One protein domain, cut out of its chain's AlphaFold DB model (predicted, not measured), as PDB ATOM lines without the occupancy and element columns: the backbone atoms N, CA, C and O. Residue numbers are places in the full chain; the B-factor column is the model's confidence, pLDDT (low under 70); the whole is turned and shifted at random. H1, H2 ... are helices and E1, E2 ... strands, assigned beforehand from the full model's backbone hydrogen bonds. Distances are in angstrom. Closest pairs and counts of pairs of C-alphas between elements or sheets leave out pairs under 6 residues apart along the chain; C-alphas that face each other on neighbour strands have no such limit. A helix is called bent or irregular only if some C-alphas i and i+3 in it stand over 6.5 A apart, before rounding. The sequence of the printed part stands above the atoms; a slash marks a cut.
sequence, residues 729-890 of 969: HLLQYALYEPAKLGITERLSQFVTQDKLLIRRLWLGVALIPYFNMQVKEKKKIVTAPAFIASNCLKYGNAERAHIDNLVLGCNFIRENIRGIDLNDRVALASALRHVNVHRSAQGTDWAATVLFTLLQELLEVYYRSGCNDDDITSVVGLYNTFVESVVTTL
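This is residues 729 to 890 of the 969 residues of the protein "Nuclear distribution protein PAC1" of Wallemia mellicola (UniProt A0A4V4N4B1). Look for a cluster of helices gathered round one long helix, H8: H6 and H3 cross it, and H9 folds back beside it as the second half of a helical hairpin. H5 folds back beside the beginning of H6, and next to H5, far from the middle, lies a small sheet of two strands, E1 and E2; residues 863 to 868, in and after the end of H8, stick out. You will find 162 residues printed, with nine named helices and two named strands in the order H1, H2, H3, H4, E1, E2, H5, H6, H7, H8, H9; the sheet's order is E1 - E2, antiparallel, and the class is mostly helix. The whole is compact, with a radius of gyration of the C-alphas of 15.7 A, and spans 44 by 38 by 30 A.

Find E1 at residues 774 to 777, from C-alpha 774 at (-18.822, -103.661, 27.177), and E2 at 780 to 783. Directly after E2 comes H5, residues 784 to 792, and then H6, 797 to 816, which runs 28.0 A. Before the sheet you meet H1, residues 729 to 736, beginning at C-alpha 729 at (5.891, -104.474, 34.976), then H2, 738 to 741, H3, 745 to 751, and H4, 755 to 770, 24.0 A long. H4 is irregular: C-alphas 766 and 769 are 7.6 A apart. After H6 come H7, residues 825 to 832, H8, 846 to 863, 25.9 A long, and H9, 869 to 889, 28.0 A long, ending at C-alpha 889 at (9.085, -77.383, 21.121).

Start at the hairpin of E1 and E2, antiparallel at 141 degrees, where N 775 and O 782 are 2.9 A apart and N 782 and O 775 are 3.0 A apart, within hydrogen-bond range. The closest C-alphas of E1 and H5 are those of Gln 774 and Ala 784, 5.0 A. H5 and H6 form a helical hairpin; they touch, closest at C-alphas 786 and 800, 5.0 A, with a shallow tilt of 8 degrees, opposite ways. H4 touches H6 with residues 760 to 764 alone, closest at C-alphas 764 and 803, 6.5 A. Move on to the hub, H8, which touches H1, H3, H4, H6 and H9. H6 touches it at a steep tilt of 66 degrees, closest at C-alphas 810 and 853, 4.9 A. H3 touches it at a steep tilt of 65 degrees, closest at C-alphas 751 and 848, 6.0 A. H8 and H9 are a helical hairpin at a shallow tilt of 9 degrees, closest at C-alphas 858 and 872, 6.6 A. H1 and H2 touch only at the corner, and only just, with 3 pairs of C-alphas within 8 A. H7 is close to but not clearly touching H9, closest at C-alphas 828 and 886, 7.2 A. Every O i to N i+4 pair is within hydrogen-bond range in H1, H5, H6, H7, H8 and H9; in H3 it is 2 of 3, in H4 10 of 12, and H2 is too short for such a pair.

The two C-alphas farthest apart are those of Lys 778 and Thr 889, 46.6 A. The printed part has no cut. The link from H7 to H8, residues 833 to 845, is long; that from H6 to H7 is short but not tight. The mean pLDDT of the printed part is 87.0, and the model's confidence is under 70 at residue 843 and residues 865 to 867.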
ATOM      1  N   HIS A 729       4.442-104.591  35.162       92.25
ATOM      2  CA  HIS A 729       5.891-104.474  34.976       92.25
ATOM      3  C   HIS A 729       6.250-103.281  34.085       92.25
ATOM      4  O   HIS A 729       7.105-102.477  34.456       92.25
ATOM      5  N   LEU A 730       5.568-103.128  32.945       92.12
ATOM      6  CA  LEU A 730       5.777-101.998  32.040       92.12
ATOM      7  C   LEU A 730       5.481-100.657  32.727       92.12
ATOM      8  O   LEU A 730       6.265 -99.722  32.585       92.12
ATOM      9  N   LEU A 731       4.410-100.563  33.525       93.31
ATOM     10  CA  LEU A 731       4.067 -99.342  34.256       93.31
ATOM     11  C   LEU A 731       5.130 -99.018  35.311       93.31
ATOM     12  O   LEU A 731       5.513 -97.860  35.460       93.31
ATOM     13  N   GLN A 732       5.639-100.026  36.025       92.50
ATOM     14  CA  GLN A 732       6.709 -99.828  37.001       92.50
ATOM     15  C   GLN A 732       7.989 -99.303  36.339       92.50
ATOM     16  O   GLN A 732       8.573 -98.342  36.841       92.50
ATOM     17  N   TYR A 733       8.393 -99.878  35.202       90.94
ATOM     18  CA  TYR A 733       9.523 -99.359  34.434       90.94
ATOM     19  C   TYR A 733       9.250 -97.941  33.934       90.94
ATOM     20  O   TYR A 733      10.083 -97.065  34.119       90.94
ATOM     21  N   ALA A 734       8.072 -97.668  33.380       90.19
ATOM     22  CA  ALA A 734       7.770 -96.351  32.832       90.19
ATOM     23  C   ALA A 734       7.700 -95.246  33.908       90.19
ATOM     24  O   ALA A 734       8.042 -94.100  33.627       90.19
ATOM     25  N   LEU A 735       7.299 -95.572  35.143       90.25
ATOM     26  CA  LEU A 735       7.247 -94.614  36.253       90.25
ATOM     27  C   LEU A 735       8.606 -94.387  36.932       90.25
ATOM     28  O   LEU A 735       8.916 -93.245  37.267       90.25
ATOM     29  N   TYR A 736       9.396 -95.442  37.159       89.25
ATOM     30  CA  TYR A 736      10.601 -95.371  38.004       89.25
ATOM     31  C   TYR A 736      11.922 -95.559  37.251       89.25
ATOM     32  O   TYR A 736      12.954 -95.082  37.715       89.25
ATOM     33  N   GLU A 737      11.914 -96.234  36.101       89.62
ATOM     34  CA  GLU A 737      13.108 -96.528  35.296       89.62
ATOM     35  C   GLU A 737      12.843 -96.329  33.781       89.62
ATOM     36  O   GLU A 737      13.089 -97.242  32.983       89.62
ATOM     37  N   PRO A 738      12.336 -95.156  33.346       87.94
ATOM     38  CA  PRO A 738      11.854 -94.943  31.974       87.94
ATOM     39  C   PRO A 738      12.944 -95.146  30.910       87.94
ATOM     40  O   PRO A 738      12.648 -95.594  29.802       87.94
ATOM     41  N   ALA A 739      14.214 -94.925  31.270       85.94
ATOM     42  CA  ALA A 739      15.368 -95.161  30.407       85.94
ATOM     43  C   ALA A 739      15.478 -96.620  29.921       85.94
ATOM     44  O   ALA A 739      15.932 -96.848  28.803       85.94
ATOM     45  N   LYS A 740      15.026 -97.608  30.711       84.69
ATOM     46  CA  LYS A 740      15.049 -99.027  30.304       84.69
ATOM     47  C   LYS A 740      14.080 -99.336  29.164       84.69
ATOM     48  O   LYS A 740      14.324-100.263  28.406       84.69
ATOM     49  N   LEU A 741      13.000 -98.563  29.050       82.31
ATOM     50  CA  LEU A 741      12.032 -98.657  27.956       82.31
ATOM     51  C   LEU A 741      12.330 -97.658  26.829       82.31
ATOM     52  O   LEU A 741      11.558 -97.571  25.883       82.31
ATOM     53  N   GLY A 742      13.408 -96.871  26.943       82.50
ATOM     54  CA  GLY A 742      13.709 -95.784  26.015       82.50
ATOM     55  C   GLY A 742      12.715 -94.622  26.082       82.50
ATOM     56  O   GLY A 742      12.670 -93.836  25.147       82.50
ATOM     57  N   ILE A 743      11.912 -94.500  27.145       86.00
ATOM     58  CA  ILE A 743      10.888 -93.455  27.300       86.00
ATOM     59  C   ILE A 743      11.522 -92.176  27.858       86.00
ATOM     60  O   ILE A 743      12.392 -92.217  28.728       86.00
ATOM     61  N   THR A 744      11.049 -91.021  27.395       84.88
ATOM     62  CA  THR A 744      11.502 -89.710  27.879       84.88
ATOM     63  C   THR A 744      11.128 -89.488  29.356       84.88
ATOM     64  O   THR A 744       9.956 -89.582  29.724       84.88
ATOM     65  N   GLU A 745      12.089 -89.089  30.201       83.50
ATOM     66  CA  GLU A 745      11.874 -88.871  31.650       83.50
ATOM     67  C   GLU A 745      10.824 -87.797  31.984       83.50
ATOM     68  O   GLU A 745      10.225 -87.807  33.056       83.50
ATOM     69  N   ARG A 746      10.556 -86.860  31.069       83.31
ATOM     70  CA  ARG A 746       9.580 -85.784  31.303       83.31
ATOM     71  C   ARG A 746       8.155 -86.302  31.476       83.31
ATOM     72  O   ARG A 746       7.404 -85.743  32.270       83.31
ATOM     73  N   LEU A 747       7.776 -87.365  30.762       84.38
ATOM     74  CA  LEU A 747       6.423 -87.920  30.845       84.38
ATOM     75  C   LEU A 747       6.155 -88.519  32.233       84.38
ATOM     76  O   LEU A 747       5.101 -88.276  32.820       84.38
ATOM     77  N   SER A 748       7.127 -89.244  32.794       84.69
ATOM     78  CA  SER A 748       7.007 -89.835  34.129       84.69
ATOM     79  C   SER A 748       7.044 -88.780  35.240       84.69
ATOM     80  O   SER A 748       6.341 -88.926  36.242       84.69
ATOM     81  N   GLN A 749       7.772 -87.672  35.060       86.62
ATOM     82  CA  GLN A 749       7.793 -86.551  36.010       86.62
ATOM     83  C   GLN A 749       6.422 -85.893  36.211       86.62
ATOM     84  O   GLN A 749       6.114 -85.493  37.331       86.62
ATOM     85  N   PHE A 750       5.584 -85.794  35.172       85.94
ATOM     86  CA  PHE A 750       4.225 -85.255  35.319       85.94
ATOM     87  C   PHE A 750       3.318 -86.192  36.126       85.94
ATOM     88  O   PHE A 750       2.522 -85.732  36.937       85.94
ATOM     89  N   VAL A 751       3.461 -87.506  35.940       86.50
ATOM     90  CA  VAL A 751       2.600 -88.508  36.590       86.50
ATOM     91  C   VAL A 751       3.018 -88.778  38.039       86.50
ATOM     92  O   VAL A 751       2.171 -88.969  38.908       86.50
ATOM     93  N   THR A 752       4.321 -88.777  38.328       86.44
ATOM     94  CA  THR A 752       4.862 -89.148  39.652       86.44
ATOM     95  C   THR A 752       4.578 -88.130  40.764       86.44
ATOM     96  O   THR A 752       4.766 -88.443  41.941       86.44
ATOM     97  N   GLN A 753       4.090 -86.933  40.422       84.88
ATOM     98  CA  GLN A 753       3.750 -85.881  41.386       84.88
ATOM     99  C   GLN A 753       2.457 -86.170  42.166       84.88
ATOM    100  O   GLN A 753       2.363 -85.791  43.336       84.88
ATOM    101  N   ASP A 754       1.483 -86.863  41.563       86.12
ATOM    102  CA  ASP A 754       0.191 -87.158  42.189       86.12
ATOM    103  C   ASP A 754       0.050 -88.644  42.564       86.12
ATOM    104  O   ASP A 754      -0.093 -89.538  41.726       86.12
ATOM    105  N   LYS A 755       0.018 -88.922  43.873       85.94
ATOM    106  CA  LYS A 755      -0.181 -90.279  44.406       85.94
ATOM    107  C   LYS A 755      -1.553 -90.861  44.062       85.94
ATOM    108  O   LYS A 755      -1.668 -92.077  43.904       85.94
ATOM    109  N   LEU A 756      -2.589 -90.026  43.966       88.00
ATOM    110  CA  LEU A 756      -3.938 -90.470  43.625       88.00
ATOM    111  C   LEU A 756      -3.988 -90.954  42.172       88.00
ATOM    112  O   LEU A 756      -4.589 -91.993  41.890       88.00
ATOM    113  N   LEU A 757      -3.309 -90.237  41.277       88.00
ATOM    114  CA  LEU A 757      -3.156 -90.604  39.874       88.00
ATOM    115  C   LEU A 757      -2.391 -91.923  39.715       88.00
ATOM    116  O   LEU A 757      -2.853 -92.810  39.002       88.00
ATOM    117  N   ILE A 758      -1.286 -92.114  40.446       90.19
ATOM    118  CA  ILE A 758      -0.545 -93.387  40.445       90.19
ATOM    119  C   ILE A 758      -1.455 -94.546  40.877       90.19
ATOM    120  O   ILE A 758      -1.523 -95.564  40.187       90.19
ATOM    121  N   ARG A 759      -2.203 -94.393  41.980       91.19
ATOM    122  CA  ARG A 759      -3.178 -95.401  42.443       91.19
ATOM    123  C   ARG A 759      -4.193 -95.747  41.350       91.19
ATOM    124  O   ARG A 759      -4.516 -96.917  41.154       91.19
ATOM    125  N   ARG A 760      -4.706 -94.738  40.645       91.00
ATOM    126  CA  ARG A 760      -5.681 -94.914  39.564       91.00
ATOM    127  C   ARG A 760      -5.110 -95.631  38.351       91.00
ATOM    128  O   ARG A 760      -5.785 -96.492  37.798       91.00
ATOM    129  N   LEU A 761      -3.863 -95.346  37.987       92.50
ATOM    130  CA  LEU A 761      -3.167 -96.068  36.926       92.50
ATOM    131  C   LEU A 761      -2.976 -97.543  37.285       92.50
ATOM    132  O   LEU A 761      -3.213 -98.401  36.441       92.50
ATOM    133  N   TRP A 762      -2.648 -97.862  38.542       94.44
ATOM    134  CA  TRP A 762      -2.587 -99.252  39.011       94.44
ATOM    135  C   TRP A 762      -3.948 -99.956  38.979       94.44
ATOM    136  O   TRP A 762      -4.013-101.138  38.639       94.44
ATOM    137  N   LEU A 763      -5.039 -99.242  39.270       93.56
ATOM    138  CA  LEU A 763      -6.392 -99.762  39.058       93.56
ATOM    139  C   LEU A 763      -6.675 -99.999  37.567       93.56
ATOM    140  O   LEU A 763      -7.214-101.045  37.216       93.56
ATOM    141  N   GLY A 764      -6.267 -99.074  36.695       93.25
ATOM    142  CA  GLY A 764      -6.329 -99.243  35.244       93.25
ATOM    143  C   GLY A 764      -5.596-100.505  34.789       93.25
ATOM    144  O   GLY A 764      -6.187-101.324  34.093       93.25
ATOM    145  N   VAL A 765      -4.357-100.713  35.251       95.00
ATOM    146  CA  VAL A 765      -3.550-101.913  34.963       95.00
ATOM    147  C   VAL A 765      -4.256-103.191  35.405       95.00
ATOM    148  O   VAL A 765      -4.326-104.150  34.639       95.00
ATOM    149  N   ALA A 766      -4.816-103.206  36.618       93.81
ATOM    150  CA  ALA A 766      -5.546-104.362  37.131       93.81
ATOM    151  C   ALA A 766      -6.753-104.733  36.249       93.81
ATOM    152  O   ALA A 766      -7.111-105.910  36.167       93.81
ATOM    153  N   LEU A 767      -7.355-103.737  35.588       94.31
ATOM    154  CA  LEU A 767      -8.549-103.866  34.760       94.31
ATOM    155  C   LEU A 767      -8.265-104.059  33.264       94.31
ATOM    156  O   LEU A 767      -9.212-104.367  32.545       94.31
ATOM    157  N   ILE A 768      -7.013-103.936  32.796       92.81
ATOM    158  CA  ILE A 768      -6.622-104.119  31.380       92.81
ATOM    159  C   ILE A 768      -7.259-105.349  30.725       92.81
ATOM    160  O   ILE A 768      -7.762-105.204  29.610       92.81
ATOM    161  N   PRO A 769      -7.329-106.525  31.385       92.31
ATOM    162  CA  PRO A 769      -7.932-107.701  30.769       92.31
ATOM    163  C   PRO A 769      -9.391-107.532  30.323       92.31
ATOM    164  O   PRO A 769      -9.866-108.297  29.491       92.31
ATOM    165  N   TYR A 770     -10.089-106.520  30.839       92.31
ATOM    166  CA  TYR A 770     -11.498-106.243  30.574       92.31
ATOM    167  C   TYR A 770     -11.722-105.003  29.690       92.31
ATOM    168  O   TYR A 770     -12.866-104.608  29.484       92.31
ATOM    169  N   PHE A 771     -10.672-104.353  29.167       90.56
ATOM    170  CA  PHE A 771     -10.806-103.087  28.422       90.56
ATOM    171  C   PHE A 771     -11.616-103.209  27.126       90.56
ATOM    172  O   PHE A 771     -12.319-102.270  26.760       90.56
ATOM    173  N   ASN A 772     -11.564-104.369  26.469       88.12
ATOM    174  CA  ASN A 772     -12.285-104.625  25.218       88.12
ATOM    175  C   ASN A 772     -13.735-105.087  25.435       88.12
ATOM    176  O   ASN A 772     -14.430-105.396  24.470       88.12
ATOM    177  N   MET A 773     -14.196-105.145  26.688       90.12
ATOM    178  CA  MET A 773     -15.535-105.611  27.033       90.12
ATOM    179  C   MET A 773     -16.484-104.443  27.308       90.12
ATOM    180  O   MET A 773     -16.116-103.426  27.908       90.12
ATOM    181  N   GLN A 774     -17.746-104.617  26.929       90.56
ATOM    182  CA  GLN A 774     -18.822-103.661  27.177       90.56
ATOM    183  C   GLN A 774     -19.947-104.320  27.972       90.56
ATOM    184  O   GLN A 774     -20.233-105.504  27.817       90.56
ATOM    185  N   VAL A 775     -20.586-103.553  28.854       89.31
ATOM    186  CA  VAL A 775     -21.661-104.039  29.722       89.31
ATOM    187  C   VAL A 775     -22.876-103.133  29.591       89.31
ATOM    188  O   VAL A 775     -22.787-101.905  29.681       89.31
ATOM    189  N   LYS A 776     -24.047-103.744  29.410       87.19
ATOM    190  CA  LYS A 776     -25.322-103.032  29.346       87.19
ATOM    191  C   LYS A 776     -25.838-102.706  30.748       87.19
ATOM    192  O   LYS A 776     -26.427-103.540  31.428       87.19
ATOM    193  N   GLU A 777     -25.692-101.451  31.166       82.06
ATOM    194  CA  GLU A 777     -26.231-100.947  32.431       82.06
ATOM    195  C   GLU A 777     -27.532-100.161  32.177       82.06
ATOM    196  O   GLU A 777     -27.542 -99.014  31.713       82.06
ATOM    197  N   LYS A 778     -28.679-100.776  32.495       81.69
ATOM    198  CA  LYS A 778     -30.024-100.218  32.250       81.69
ATOM    199  C   LYS A 778     -30.269 -99.898  30.760       81.69
ATOM    200  O   LYS A 778     -30.594-100.792  29.986       81.69
ATOM    201  N   LYS A 779     -30.167 -98.617  30.368       76.38
ATOM    202  CA  LYS A 779     -30.375 -98.105  28.995       76.38
ATOM    203  C   LYS A 779     -29.079 -97.629  28.320       76.38
ATOM    204  O   LYS A 779     -29.148 -97.160  27.191       76.38
ATOM    205  N   LYS A 780     -27.929 -97.686  29.002       83.62
ATOM    206  CA  LYS A 780     -26.643 -97.199  28.484       83.62
ATOM    207  C   LYS A 780     -25.644 -98.348  28.391       83.62
ATOM    208  O   LYS A 780     -25.613 -99.209  29.266       83.62
ATOM    209  N   ILE A 781     -24.846 -98.338  27.332       86.06
ATOM    210  CA  ILE A 781     -23.688 -99.218  27.187       86.06
ATOM    211  C   ILE A 781     -22.516 -98.517  27.874       86.06
ATOM    212  O   ILE A 781     -22.290 -97.329  27.640       86.06
ATOM    213  N   VAL A 782     -21.848 -99.222  28.782       87.75
ATOM    214  CA  VAL A 782     -20.736 -98.708  29.590       87.75
ATOM    215  C   VAL A 782     -19.550 -99.656  29.427       87.75
ATOM    216  O   VAL A 782     -19.740-100.856  29.224       87.75
ATOM    217  N   THR A 783     -18.328 -99.139  29.521       90.50
ATOM    218  CA  THR A 783     -17.120 -99.971  29.507       90.50
ATOM    219  C   THR A 783     -17.114-100.937  30.702       90.50
ATOM    220  O   THR A 783     -17.527-100.583  31.816       90.50
ATOM    221  N   ALA A 784     -16.653-102.178  30.506       91.12
ATOM    222  CA  ALA A 784     -16.573-103.145  31.601       91.12
ATOM    223  C   ALA A 784     -15.696-102.659  32.777       91.12
ATOM    224  O   ALA A 784     -16.139-102.814  33.917       91.12
ATOM    225  N   PRO A 785     -14.539-101.990  32.574       92.06
ATOM    226  CA  PRO A 785     -13.744-101.427  33.670       92.06
ATOM    227  C   PRO A 785     -14.526-100.449  34.564       92.06
ATOM    228  O   PRO A 785     -14.454-100.537  35.793       92.06
ATOM    229  N   ALA A 786     -15.339 -99.563  33.981       90.44
ATOM    230  CA  ALA A 786     -16.176 -98.635  34.744       90.44
ATOM    231  C   ALA A 786     -17.317 -99.355  35.497       90.44
ATOM    232  O   ALA A 786     -17.674 -98.981  36.626       90.44
ATOM    233  N   PHE A 787     -17.868-100.424  34.909       90.44
ATOM    234  CA  PHE A 787     -18.834-101.292  35.582       90.44
ATOM    235  C   PHE A 787     -18.200-102.031  36.770       90.44
ATOM    236  O   PHE A 787     -18.766-102.016  37.864       90.44
ATOM    237  N   ILE A 788     -17.007-102.613  36.604       90.62
ATOM    238  CA  ILE A 788     -16.269-103.320  37.664       90.62
ATOM    239  C   ILE A 788     -15.966-102.371  38.824       90.62
ATOM    240  O   ILE A 788     -16.275-102.693  39.976       90.62
ATOM    241  N   ALA A 789     -15.443-101.177  38.535       89.50
ATOM    242  CA  ALA A 789     -15.120-100.185  39.557       89.50
ATOM    243  C   ALA A 789     -16.338 -99.836  40.434       89.50
ATOM    244  O   ALA A 789     -16.233 -99.803  41.658       89.50
ATOM    245  N   SER A 790     -17.516 -99.641  39.833       88.50
ATOM    246  CA  SER A 790     -18.719 -99.211  40.562       88.50
ATOM    247  C   SER A 790     -19.556-100.349  41.154       88.50
ATOM    248  O   SER A 790     -20.131-100.193  42.232       88.50
ATOM    249  N   ASN A 791     -19.630-101.508  40.498       86.06
ATOM    250  CA  ASN A 791     -20.513-102.602  40.903       86.06
ATOM    251  C   ASN A 791     -19.781-103.771  41.569       86.06
ATOM    252  O   ASN A 791     -20.351-104.363  42.488       86.06
ATOM    253  N   CYS A 792     -18.545-104.082  41.159       84.50
ATOM    254  CA  CYS A 792     -17.733-105.161  41.739       84.50
ATOM    255  C   CYS A 792     -16.849-104.684  42.896       84.50
ATOM    256  O   CYS A 792     -16.796-105.363  43.914       84.50
ATOM    257  N   LEU A 793     -16.229-103.507  42.784       87.62
ATOM    258  CA  LEU A 793     -15.385-102.937  43.847       87.62
ATOM    259  C   LEU A 793     -16.108-101.884  44.698       87.62
ATOM    260  O   LEU A 793     -15.620-101.521  45.764       87.62
ATOM    261  N   LYS A 794     -17.285-101.414  44.255       88.62
ATOM    262  CA  LYS A 794     -18.095-100.391  44.944       88.62
ATOM    263  C   LYS A 794     -17.349 -99.069  45.186       88.62
ATOM    264  O   LYS A 794     -17.596 -98.382  46.171       88.62
ATOM    265  N   TYR A 795     -16.467 -98.683  44.267       87.62
ATOM    266  CA  TYR A 795     -15.795 -97.386  44.304       87.62
ATOM    267  C   TYR A 795     -16.728 -96.235  43.905       87.62
ATOM    268  O   TYR A 795     -17.740 -96.420  43.224       87.62
ATOM    269  N   GLY A 796     -16.376 -95.025  44.346       84.94
ATOM    270  CA  GLY A 796     -17.163 -93.815  44.112       84.94
ATOM    271  C   GLY A 796     -17.195 -93.355  42.648       84.94
ATOM    272  O   GLY A 796     -16.386 -93.764  41.814       84.94
ATOM    273  N   ASN A 797     -18.109 -92.426  42.349       85.88
ATOM    274  CA  ASN A 797     -18.346 -91.919  40.988       85.88
ATOM    275  C   ASN A 797     -17.108 -91.293  40.325       85.88
ATOM    276  O   ASN A 797     -16.982 -91.361  39.106       85.88
ATOM    277  N   ALA A 798     -16.199 -90.699  41.106       85.81
ATOM    278  CA  ALA A 798     -14.965 -90.116  40.583       85.81
ATOM    279  C   ALA A 798     -14.025 -91.183  39.996       85.81
ATOM    280  O   ALA A 798     -13.504 -90.998  38.903       85.81
ATOM    281  N   GLU A 799     -13.862 -92.321  40.679       86.94
ATOM    282  CA  GLU A 799     -13.017 -93.425  40.201       86.94
ATOM    283  C   GLU A 799     -13.620 -94.097  38.971       86.94
ATOM    284  O   GLU A 799     -12.915 -94.387  38.007       86.94
ATOM    285  N   ARG A 800     -14.949 -94.268  38.967       89.25
ATOM    286  CA  ARG A 800     -15.679 -94.735  37.786       89.25
ATOM    287  C   ARG A 800     -15.425 -93.823  36.584       89.25
ATOM    288  O   ARG A 800     -15.084 -94.326  35.522       89.25
ATOM    289  N   ALA A 801     -15.601 -92.510  36.751       88.25
ATOM    290  CA  ALA A 801     -15.414 -91.543  35.671       88.25
ATOM    291  C   ALA A 801     -13.962 -91.513  35.176       88.25
ATOM    292  O   ALA A 801     -13.738 -91.462  33.974       88.25
ATOM    293  N   HIS A 802     -12.987 -91.594  36.085       89.44
ATOM    294  CA  HIS A 802     -11.578 -91.633  35.715       89.44
ATOM    295  C   HIS A 802     -11.244 -92.853  34.847       89.44
ATOM    296  O   HIS A 802     -10.650 -92.693  33.788       89.44
ATOM    297  N   ILE A 803     -11.647 -94.054  35.273       90.12
ATOM    298  CA  ILE A 803     -11.375 -95.289  34.525       90.12
ATOM    299  C   ILE A 803     -12.084 -95.281  33.166       90.12
ATOM    300  O   ILE A 803     -11.481 -95.664  32.169       90.12
ATOM    301  N   ASP A 804     -13.329 -94.804  33.105       89.31
ATOM    302  CA  ASP A 804     -14.074 -94.700  31.843       89.31
ATOM    303  C   ASP A 804     -13.397 -93.715  30.873       89.31
ATOM    304  O   ASP A 804     -13.164 -94.036  29.707       89.31
ATOM    305  N   ASN A 805     -12.986 -92.544  31.374       90.31
ATOM    306  CA  ASN A 805     -12.234 -91.560  30.597       90.31
ATOM    307  C   ASN A 805     -10.871 -92.108  30.151       90.31
ATOM    308  O   ASN A 805     -10.478 -91.846  29.022       90.31
ATOM    309  N   LEU A 806     -10.170 -92.881  30.989       90.88
ATOM    310  CA  LEU A 806      -8.881 -93.488  30.642       90.88
ATOM    311  C   LEU A 806      -9.029 -94.459  29.462       90.88
ATOM    312  O   LEU A 806      -8.281 -94.354  28.496       90.88
ATOM    313  N   VAL A 807     -10.030 -95.348  29.497       90.88
ATOM    314  CA  VAL A 807     -10.314 -96.290  28.396       90.88
ATOM    315  C   VAL A 807     -10.623 -95.529  27.102       90.88
ATOM    316  O   VAL A 807     -10.009 -95.776  26.064       90.88
ATOM    317  N   LEU A 808     -11.554 -94.572  27.159       90.81
ATOM    318  CA  LEU A 808     -11.972 -93.796  25.987       90.81
ATOM    319  C   LEU A 808     -10.858 -92.874  25.466       90.81
ATOM    320  O   LEU A 808     -10.734 -92.669  24.259       90.81
ATOM    321  N   GLY A 809     -10.052 -92.315  26.367       90.25
ATOM    322  CA  GLY A 809      -8.918 -91.450  26.067       90.25
ATOM    323  C   GLY A 809      -7.785 -92.206  25.381       90.25
ATOM    324  O   GLY A 809      -7.234 -91.697  24.408       90.25
ATOM    325  N   CYS A 810      -7.487 -93.435  25.814       91.00
ATOM    326  CA  CYS A 810      -6.494 -94.284  25.156       91.00
ATOM    327  C   CYS A 810      -6.883 -94.620  23.715       91.00
ATOM    328  O   CYS A 810      -6.060 -94.478  22.811       91.00
ATOM    329  N   ASN A 811      -8.148 -94.980  23.480       90.31
ATOM    330  CA  ASN A 811      -8.650 -95.222  22.125       90.31
ATOM    331  C   ASN A 811      -8.536 -93.958  21.257       90.31
ATOM    332  O   ASN A 811      -8.029 -94.016  20.140       90.31
ATOM    333  N   PHE A 812      -8.918 -92.800  21.806       91.31
ATOM    334  CA  PHE A 812      -8.824 -91.520  21.105       91.31
ATOM    335  C   PHE A 812      -7.380 -91.145  20.738       91.31
ATOM    336  O   PHE A 812      -7.124 -90.741  19.605       91.31
ATOM    337  N   ILE A 813      -6.422 -91.269  21.663       90.94
ATOM    338  CA  ILE A 813      -5.013 -90.949  21.384       90.94
ATOM    339  C   ILE A 813      -4.442 -91.907  20.339       90.94
ATOM    340  O   ILE A 813      -3.808 -91.447  19.392       90.94
ATOM    341  N   ARG A 814      -4.719 -93.208  20.456       88.50
ATOM    342  CA  ARG A 814      -4.239 -94.222  19.509       88.50
ATOM    343  C   ARG A 814      -4.691 -93.953  18.072       88.50
ATOM    344  O   ARG A 814      -3.899 -94.101  17.144       88.50
ATOM    345  N   GLU A 815      -5.947 -93.551  17.884       87.44
ATOM    346  CA  GLU A 815      -6.505 -93.249  16.560       87.44
ATOM    347  C   GLU A 815      -5.957 -91.942  15.970       87.44
ATOM    348  O   GLU A 815      -5.740 -91.858  14.761       87.44
ATOM    349  N   ASN A 816      -5.694 -90.932  16.807       85.75
ATOM    350  CA  ASN A 816      -5.359 -89.586  16.334       85.75
ATOM    351  C   ASN A 816      -3.851 -89.285  16.282       85.75
ATOM    352  O   ASN A 816      -3.427 -88.521  15.419       85.75
ATOM    353  N   ILE A 817      -3.010 -89.884  17.138       84.44
ATOM    354  CA  ILE A 817      -1.582 -89.517  17.262       84.44
ATOM    355  C   ILE A 817      -0.789 -89.699  15.960       84.44
ATOM    356  O   ILE A 817       0.111 -88.917  15.671       84.44
ATOM    357  N   ARG A 818      -1.150 -90.696  15.139       84.56
ATOM    358  CA  ARG A 818      -0.482 -90.995  13.859       84.56
ATOM    359  C   ARG A 818      -0.897 -90.053  12.720       84.56
ATOM    360  O   ARG A 818      -0.226 -90.030  11.695       84.56
ATOM    361  N   GLY A 819      -1.998 -89.316  12.879       80.38
ATOM    362  CA  GLY A 819      -2.553 -88.417  11.860       80.38
ATOM    363  C   GLY A 819      -2.319 -86.925  12.119       80.38
ATOM    364  O   GLY A 819      -2.693 -86.112  11.277       80.38
ATOM    365  N   ILE A 820      -1.735 -86.554  13.263       84.06
ATOM    366  CA  ILE A 820      -1.517 -85.153  13.655       84.06
ATOM    367  C   ILE A 820      -0.141 -84.672  13.177       84.06
ATOM    368  O   ILE A 820       0.868 -85.340  13.402       84.06
ATOM    369  N   ASP A 821      -0.089 -83.485  12.565       83.25
ATOM    370  CA  ASP A 821       1.174 -82.787  12.307       83.25
ATOM    371  C   ASP A 821       1.789 -82.327  13.634       83.25
ATOM    372  O   ASP A 821       1.209 -81.523  14.365       83.25
ATOM    373  N   LEU A 822       2.984 -82.833  13.942       84.19
ATOM    374  CA  LEU A 822       3.687 -82.538  15.187       84.19
ATOM    375  C   LEU A 822       4.147 -81.076  15.286       84.19
ATOM    376  O   LEU A 822       4.512 -80.652  16.378       84.19
ATOM    377  N   ASN A 823       4.125 -80.304  14.198       83.75
ATOM    378  CA  ASN A 823       4.417 -78.868  14.226       83.75
ATOM    379  C   ASN A 823       3.163 -78.001  14.433       83.75
ATOM    380  O   ASN A 823       3.281 -76.811  14.732       83.75
ATOM    381  N   ASP A 824       1.960 -78.574  14.298       86.69
ATOM    382  CA  ASP A 824       0.709 -77.845  14.490       86.69
ATOM    383  C   ASP A 824       0.329 -77.793  15.977       86.69
ATOM    384  O   ASP A 824      -0.295 -78.695  16.549       86.69
ATOM    385  N   ARG A 825       0.676 -76.664  16.603       85.81
ATOM    386  CA  ARG A 825       0.349 -76.350  17.999       85.81
ATOM    387  C   ARG A 825      -1.138 -76.477  18.313       85.81
ATOM    388  O   ARG A 825      -1.491 -76.937  19.397       85.81
ATOM    389  N   VAL A 826      -2.009 -76.062  17.396       86.44
ATOM    390  CA  VAL A 826      -3.456 -76.013  17.636       86.44
ATOM    391  C   VAL A 826      -4.032 -77.417  17.615       86.44
ATOM    392  O   VAL A 826      -4.811 -77.762  18.504       86.44
ATOM    393  N   ALA A 827      -3.626 -78.229  16.639       85.75
ATOM    394  CA  ALA A 827      -4.055 -79.617  16.539       85.75
ATOM    395  C   ALA A 827      -3.626 -80.424  17.774       85.75
ATOM    396  O   ALA A 827      -4.461 -81.087  18.395       85.75
ATOM    397  N   LEU A 828      -2.360 -80.300  18.193       87.06
ATOM    398  CA  LEU A 828      -1.830 -80.984  19.376       87.06
ATOM    399  C   LEU A 828      -2.521 -80.538  20.671       87.06
ATOM    400  O   LEU A 828      -2.977 -81.375  21.453       87.06
ATOM    401  N   ALA A 829      -2.650 -79.230  20.897       86.44
ATOM    402  CA  ALA A 829      -3.300 -78.716  22.097       86.44
ATOM    403  C   ALA A 829      -4.798 -79.067  22.137       86.44
ATOM    404  O   ALA A 829      -5.313 -79.427  23.195       86.44
ATOM    405  N   SER A 830      -5.497 -79.036  20.997       85.94
ATOM    406  CA  SER A 830      -6.903 -79.445  20.913       85.94
ATOM    407  C   SER A 830      -7.088 -80.935  21.215       85.94
ATOM    408  O   SER A 830      -8.019 -81.297  21.934       85.94
ATOM    409  N   ALA A 831      -6.198 -81.797  20.712       86.94
ATOM    410  CA  ALA A 831      -6.230 -83.230  21.004       86.94
ATOM    411  C   ALA A 831      -5.996 -83.510  22.499       86.94
ATOM    412  O   ALA A 831      -6.716 -84.307  23.102       86.94
ATOM    413  N   LEU A 832      -5.047 -82.806  23.126       88.88
ATOM    414  CA  LEU A 832      -4.748 -82.956  24.553       88.88
ATOM    415  C   LEU A 832      -5.851 -82.397  25.465       88.88
ATOM    416  O   LEU A 832      -6.089 -82.966  26.527       88.88
ATOM    417  N   ARG A 833      -6.560 -81.329  25.065       87.81
ATOM    418  CA  ARG A 833      -7.694 -80.756  25.825       87.81
ATOM    419  C   ARG A 833      -9.006 -81.523  25.669       87.81
ATOM    420  O   ARG A 833     -10.007 -81.139  26.277       87.81
ATOM    421  N   HIS A 834      -9.034 -82.583  24.862       88.00
ATOM    422  CA  HIS A 834     -10.232 -83.393  24.697       88.00
ATOM    423  C   HIS A 834     -10.719 -83.933  26.056       88.00
ATOM    424  O   HIS A 834      -9.917 -84.344  26.897       88.00
ATOM    425  N   VAL A 835     -12.041 -83.963  26.267       84.31
ATOM    426  CA  VAL A 835     -12.679 -84.238  27.576       84.31
ATOM    427  C   VAL A 835     -12.234 -85.569  28.194       84.31
ATOM    428  O   VAL A 835     -12.139 -85.677  29.416       84.31
ATOM    429  N   ASN A 836     -11.943 -86.563  27.350       86.44
ATOM    430  CA  ASN A 836     -11.504 -87.893  27.779       86.44
ATOM    431  C   ASN A 836      -9.984 -87.982  28.013       86.44
ATOM    432  O   ASN A 836      -9.532 -88.913  28.666       86.44
ATOM    433  N   VAL A 837      -9.195 -87.035  27.494       88.06
ATOM    434  CA  VAL A 837      -7.724 -87.045  27.575       88.06
ATOM    435  C   VAL A 837      -7.234 -86.239  28.774       88.06
ATOM    436  O   VAL A 837      -6.399 -86.730  29.535       88.06
ATOM    437  N   HIS A 838      -7.768 -85.030  28.971       88.31
ATOM    438  CA  HIS A 838      -7.389 -84.154  30.076       88.31
ATOM    439  C   HIS A 838      -8.602 -83.493  30.717       88.31
ATOM    440  O   HIS A 838      -9.308 -82.684  30.115       88.31
ATOM    441  N   ARG A 839      -8.820 -83.824  31.987       84.00
ATOM    442  CA  ARG A 839      -9.840 -83.227  32.834       84.00
ATOM    443  C   ARG A 839      -9.434 -83.330  34.300       84.00
ATOM    444  O   ARG A 839      -9.935 -84.174  35.041       84.00
ATOM    445  N   SER A 840      -8.603 -82.384  34.730       75.50
ATOM    446  CA  SER A 840      -8.112 -82.251  36.110       75.50
ATOM    447  C   SER A 840      -9.239 -82.316  37.164       75.50
ATOM    448  O   SER A 840      -9.138 -83.028  38.160       75.50
ATOM    449  N   ALA A 841     -10.418 -81.734  36.889       74.06
ATOM    450  CA  ALA A 841     -11.580 -81.791  37.794       74.06
ATOM    451  C   ALA A 841     -12.163 -83.206  38.030       74.06
ATOM    452  O   ALA A 841     -12.795 -83.448  39.057       74.06
ATOM    453  N   GLN A 842     -11.990 -84.130  37.082       72.00
ATOM    454  CA  GLN A 842     -12.337 -85.552  37.234       72.00
ATOM    455  C   GLN A 842     -11.088 -86.410  37.511       72.00
ATOM    456  O   GLN A 842     -11.186 -87.627  37.658       72.00
ATOM    457  N   GLY A 843      -9.928 -85.754  37.631       68.75
ATOM    458  CA  GLY A 843      -8.610 -86.309  37.901       68.75
ATOM    459  C   GLY A 843      -8.068 -87.213  36.802       68.75
ATOM    460  O   GLY A 843      -7.405 -88.195  37.124       68.75
ATOM    461  N   THR A 844      -8.403 -86.942  35.537       77.69
ATOM    462  CA  THR A 844      -7.724 -87.508  34.360       77.69
ATOM    463  C   THR A 844      -6.720 -86.508  33.801       77.69
ATOM    464  O   THR A 844      -7.091 -85.386  33.459       77.69
ATOM    465  N   ASP A 845      -5.470 -86.936  33.640       87.75
ATOM    466  CA  ASP A 845      -4.386 -86.101  33.123       87.75
ATOM    467  C   ASP A 845      -3.894 -86.592  31.768       87.75
ATOM    468  O   ASP A 845      -3.769 -87.796  31.542       87.75
ATOM    469  N   TRP A 846      -3.557 -85.655  30.876       90.75
ATOM    470  CA  TRP A 846      -3.095 -85.992  29.530       90.75
ATOM    471  C   TRP A 846      -1.847 -86.879  29.566       90.75
ATOM    472  O   TRP A 846      -1.764 -87.851  28.822       90.75
ATOM    473  N   ALA A 847      -0.907 -86.583  30.471       90.56
ATOM    474  CA  ALA A 847       0.333 -87.335  30.622       90.56
ATOM    475  C   ALA A 847       0.055 -88.785  31.038       90.56
ATOM    476  O   ALA A 847       0.664 -89.711  30.508       90.56
ATOM    477  N   ALA A 848      -0.916 -88.988  31.934       90.69
ATOM    478  CA  ALA A 848      -1.345 -90.309  32.377       90.69
ATOM    479  C   ALA A 848      -2.006 -91.098  31.238       90.69
ATOM    480  O   ALA A 848      -1.672 -92.260  31.027       90.69
ATOM    481  N   THR A 849      -2.886 -90.453  30.468       92.69
ATOM    482  CA  THR A 849      -3.564 -91.060  29.314       92.69
ATOM    483  C   THR A 849      -2.566 -91.440  28.217       92.69
ATOM    484  O   THR A 849      -2.612 -92.556  27.706       92.69
ATOM    485  N   VAL A 850      -1.611 -90.563  27.885       92.69
ATOM    486  CA  VAL A 850      -0.561 -90.835  26.886       92.69
ATOM    487  C   VAL A 850       0.351 -91.977  27.344       92.69
ATOM    488  O   VAL A 850       0.576 -92.916  26.582       92.69
ATOM    489  N   LEU A 851       0.810 -91.950  28.600       92.31
ATOM    490  CA  LEU A 851       1.623 -93.018  29.190       92.31
ATOM    491  C   LEU A 851       0.898 -94.370  29.155       92.31
ATOM    492  O   LEU A 851       1.491 -95.386  28.799       92.31
ATOM    493  N   PHE A 852      -0.388 -94.386  29.504       92.81
ATOM    494  CA  PHE A 852      -1.189 -95.607  29.511       92.81
ATOM    495  C   PHE A 852      -1.501 -96.112  28.095       92.81
ATOM    496  O   PHE A 852      -1.574 -97.317  27.874       92.81
ATOM    497  N   THR A 853      -1.622 -95.218  27.110       93.31
ATOM    498  CA  THR A 853      -1.796 -95.611  25.700       93.31
ATOM    499  C   THR A 853      -0.531 -96.272  25.158       93.31
ATOM    500  O   THR A 853      -0.610 -97.351  24.571       93.31
ATOM    501  N   LEU A 854       0.638 -95.680  25.438       92.69
ATOM    502  CA  LEU A 854       1.942 -96.270  25.132       92.69
ATOM    503  C   LEU A 854       2.078 -97.664  25.760       92.69
ATOM    504  O   LEU A 854       2.476 -98.610  25.085       92.69
ATOM    505  N   LEU A 855       1.693 -97.810  27.031       92.25
ATOM    506  CA  LEU A 855       1.695 -99.092  27.738       92.25
ATOM    507  C   LEU A 855       0.878-100.163  27.003       92.25
ATOM    508  O   LEU A 855       1.335-101.295  26.862       92.25
ATOM    509  N   GLN A 856      -0.322 -99.819  26.535       90.94
ATOM    510  CA  GLN A 856      -1.185-100.759  25.825       90.94
ATOM    511  C   GLN A 856      -0.640-101.142  24.448       90.94
ATOM    512  O   GLN A 856      -0.708-102.314  24.090       90.94
ATOM    513  N   GLU A 857      -0.085-100.196  23.686       90.75
ATOM    514  CA  GLU A 857       0.533-100.517  22.392       90.75
ATOM    515  C   GLU A 857       1.764-101.417  22.569       90.75
ATOM    516  O   GLU A 857       1.925-102.387  21.832       90.75
ATOM    517  N   LEU A 858       2.582-101.174  23.599       89.75
ATOM    518  CA  LEU A 858       3.698-102.059  23.948       89.75
ATOM    519  C   LEU A 858       3.226-103.454  24.382       89.75
ATOM    520  O   LEU A 858       3.868-104.451  24.057       89.75
ATOM    521  N   LEU A 859       2.095-103.540  25.083       89.19
ATOM    522  CA  LEU A 859       1.501-104.812  25.495       89.19
ATOM    523  C   LEU A 859       0.990-105.621  24.294       89.19
ATOM    524  O   LEU A 859       1.201-106.830  24.236       89.19
ATOM    525  N   GLU A 860       0.357-104.962  23.320       86.56
ATOM    526  CA  GLU A 860      -0.069-105.596  22.067       86.56
ATOM    527  C   GLU A 860       1.121-106.145  21.274       86.56
ATOM    528  O   GLU A 860       1.030-107.236  20.715       86.56
ATOM    529  N   VAL A 861       2.240-105.415  21.253       86.00
ATOM    530  CA  VAL A 861       3.492-105.861  20.627       86.00
ATOM    531  C   VAL A 861       4.079-107.065  21.374       86.00
ATOM    532  O   VAL A 861       4.420-108.060  20.740       86.00
ATOM    533  N   TYR A 862       4.111-107.031  22.712       83.00
ATOM    534  CA  TYR A 862       4.642-108.116  23.547       83.00
ATOM    535  C   TYR A 862       3.895-109.449  23.367       83.00
ATOM    536  O   TYR A 862       4.518-110.508  23.313       83.00
ATOM    537  N   TYR A 863       2.564-109.412  23.259       82.56
ATOM    538  CA  TYR A 863       1.746-110.617  23.079       82.56
ATOM    539  C   TYR A 863       1.563-111.040  21.614       82.56
ATOM    540  O   TYR A 863       1.047-112.131  21.348       82.56
ATOM    541  N   ARG A 864       1.994-110.223  20.644       81.25
ATOM    542  CA  ARG A 864       1.971-110.587  19.225       81.25
ATOM    543  C   ARG A 864       3.069-111.612  18.934       81.25
ATOM    544  O   ARG A 864       4.246-111.396  19.205       81.25
ATOM    545  N   SER A 865       2.694-112.736  18.329       56.91
ATOM    546  CA  SER A 865       3.658-113.753  17.904       56.91
ATOM    547  C   SER A 865       4.598-113.193  16.823       56.91
ATOM    548  O   SER A 865       4.122-112.770  15.771       56.91
ATOM    549  N   GLY A 866       5.918-113.211  17.065       59.12
ATOM    550  CA  GLY A 866       6.940-112.771  16.097       59.12
ATOM    551  C   GLY A 866       7.436-111.322  16.234       59.12
ATOM    552  O   GLY A 866       7.865-110.750  15.240       59.12
ATOM    553  N   CYS A 867       7.355-110.728  17.430       61.34
ATOM    554  CA  CYS A 867       7.854-109.379  17.727       61.34
ATOM    555  C   CYS A 867       9.372-109.229  17.495       61.34
ATOM    556  O   CYS A 867      10.152-110.048  17.985       61.34
ATOM    557  N   ASN A 868       9.776-108.133  16.840       73.31
ATOM    558  CA  ASN A 868      11.171-107.692  16.718       73.31
ATOM    559  C   ASN A 868      11.415-106.430  17.568       73.31
ATOM    560  O   ASN A 868      10.504-105.625  17.760       73.31
ATOM    561  N   ASP A 869      12.653-106.211  18.025       78.44
ATOM    562  CA  ASP A 869      13.037-105.014  18.805       78.44
ATOM    563  C   ASP A 869      12.762-103.692  18.052       78.44
ATOM    564  O   ASP A 869      12.538-102.640  18.664       78.44
ATOM    565  N   ASP A 870      12.709-103.750  16.719       79.94
ATOM    566  CA  ASP A 870      12.374-102.622  15.845       79.94
ATOM    567  C   ASP A 870      10.933-102.122  16.053       79.94
ATOM    568  O   ASP A 870      10.692-100.912  16.029       79.94
ATOM    569  N   ASP A 871       9.976-103.020  16.318       82.25
ATOM    570  CA  ASP A 871       8.570-102.653  16.544       82.25
ATOM    571  C   ASP A 871       8.411-101.878  17.860       82.25
ATOM    572  O   ASP A 871       7.715-100.861  17.919       82.25
ATOM    573  N   ILE A 872       9.114-102.318  18.908       84.50
ATOM    574  CA  ILE A 872       9.150-101.645  20.215       84.50
ATOM    575  C   ILE A 872       9.783-100.259  20.065       84.50
ATOM    576  O   ILE A 872       9.225 -99.264  20.530       84.50
ATOM    577  N   THR A 873      10.922-100.182  19.372       86.81
ATOM    578  CA  THR A 873      11.651 -98.926  19.146       86.81
ATOM    579  C   THR A 873      10.816 -97.930  18.341       86.81
ATOM    580  O   THR A 873      10.804 -96.741  18.655       86.81
ATOM    581  N   SER A 874      10.066 -98.409  17.346       88.50
ATOM    582  CA  SER A 874       9.152 -97.594  16.540       88.50
ATOM    583  C   SER A 874       8.024 -96.985  17.382       88.50
ATOM    584  O   SER A 874       7.804 -95.771  17.343       88.50
ATOM    585  N   VAL A 875       7.353 -97.800  18.208       89.62
ATOM    586  CA  VAL A 875       6.274 -97.330  19.094       89.62
ATOM    587  C   VAL A 875       6.811 -96.320  20.110       89.62
ATOM    588  O   VAL A 875       6.276 -95.219  20.225       89.62
ATOM    589  N   VAL A 876       7.902 -96.639  20.811       90.25
ATOM    590  CA  VAL A 876       8.507 -95.723  21.795       90.25
ATOM    591  C   VAL A 876       8.971 -94.423  21.130       90.25
ATOM    592  O   VAL A 876       8.725 -93.337  21.659       90.25
ATOM    593  N   GLY A 877       9.591 -94.512  19.949       89.94
ATOM    594  CA  GLY A 877      10.049 -93.361  19.173       89.94
ATOM    595  C   GLY A 877       8.917 -92.407  18.791       89.94
ATOM    596  O   GLY A 877       9.068 -91.192  18.945       89.94
ATOM    597  N   LEU A 878       7.761 -92.937  18.375       91.06
ATOM    598  CA  LEU A 878       6.570 -92.142  18.058       91.06
ATOM    599  C   LEU A 878       6.119 -91.304  19.264       91.06
ATOM    600  O   LEU A 878       5.963 -90.086  19.158       91.06
ATOM    601  N   TYR A 879       5.949 -91.946  20.422       91.62
ATOM    602  CA  TYR A 879       5.476 -91.277  21.635       91.62
ATOM    603  C   TYR A 879       6.514 -90.310  22.219       91.62
ATOM    604  O   TYR A 879       6.138 -89.244  22.704       91.62
ATOM    605  N   ASN A 880       7.810 -90.617  22.131       92.38
ATOM    606  CA  ASN A 880       8.864 -89.680  22.527       92.38
ATOM    607  C   ASN A 880       8.869 -88.425  21.660       92.38
ATOM    608  O   ASN A 880       8.889 -87.325  22.202       92.38
ATOM    609  N   THR A 881       8.789 -88.582  20.336       90.50
ATOM    610  CA  THR A 881       8.751 -87.444  19.403       90.50
ATOM    611  C   THR A 881       7.513 -86.582  19.661       90.50
ATOM    612  O   THR A 881       7.591 -85.353  19.688       90.50
ATOM    613  N   PHE A 882       6.370 -87.221  19.932       91.19
ATOM    614  CA  PHE A 882       5.144 -86.533  20.327       91.19
ATOM    615  C   PHE A 882       5.321 -85.731  21.625       91.19
ATOM    616  O   PHE A 882       5.024 -84.537  21.661       91.19
ATOM    617  N   VAL A 883       5.842 -86.353  22.689       90.31
ATOM    618  CA  VAL A 883       6.064 -85.689  23.985       90.31
ATOM    619  C   VAL A 883       7.097 -84.566  23.869       90.31
ATOM    620  O   VAL A 883       6.917 -83.506  24.471       90.31
ATOM    621  N   GLU A 884       8.157 -84.760  23.088       89.50
ATOM    622  CA  GLU A 884       9.174 -83.740  22.845       89.50
ATOM    623  C   GLU A 884       8.587 -82.522  22.129       89.50
ATOM    624  O   GLU A 884       8.819 -81.397  22.575       89.50
ATOM    625  N   SER A 885       7.758 -82.726  21.100       89.31
ATOM    626  CA  SER A 885       7.073 -81.613  20.438       89.31
ATOM    627  C   SER A 885       6.143 -80.860  21.401       89.31
ATOM    628  O   SER A 885       6.229 -79.636  21.533       89.31
ATOM    629  N   VAL A 886       5.309 -81.587  22.152       88.50
ATOM    630  CA  VAL A 886       4.330 -81.004  23.086       88.50
ATOM    631  C   VAL A 886       5.001 -80.199  24.203       88.50
ATOM    632  O   VAL A 886       4.533 -79.111  24.544       88.50
ATOM    633  N   VAL A 887       6.076 -80.728  24.796       87.50
ATOM    634  CA  VAL A 887       6.692 -80.161  26.007       87.50
ATOM    635  C   VAL A 887       7.875 -79.249  25.685       87.50
ATOM    636  O   VAL A 887       7.989 -78.185  26.283       87.50
ATOM    637  N   THR A 888       8.781 -79.651  24.788       84.50
ATOM    638  CA  THR A 888      10.018 -78.900  24.497       84.50
ATOM    639  C   THR A 888       9.805 -77.855  23.417       84.50
ATOM    640  O   THR A 888      10.221 -76.713  23.586       84.50
ATOM    641  N   THR A 889       9.189 -78.248  22.303       84.25
ATOM    642  CA  THR A 889       9.085 -77.383  21.121       84.25
ATOM    643  C   THR A 889       7.968 -76.359  21.280       84.25
ATOM    644  O   THR A 889       8.137 -75.198  20.914       84.25
ATOM    645  N   LEU A 890       6.832 -76.778  21.842       85.19
ATOM    646  CA  LEU A 890       5.615 -75.973  21.877       85.19
ATOM    647  C   LEU A 890       5.196 -75.520  23.286       85.19
ATOM    648  O   LEU A 890       4.360 -74.632  23.382       85.19
TER     649      LEU A 890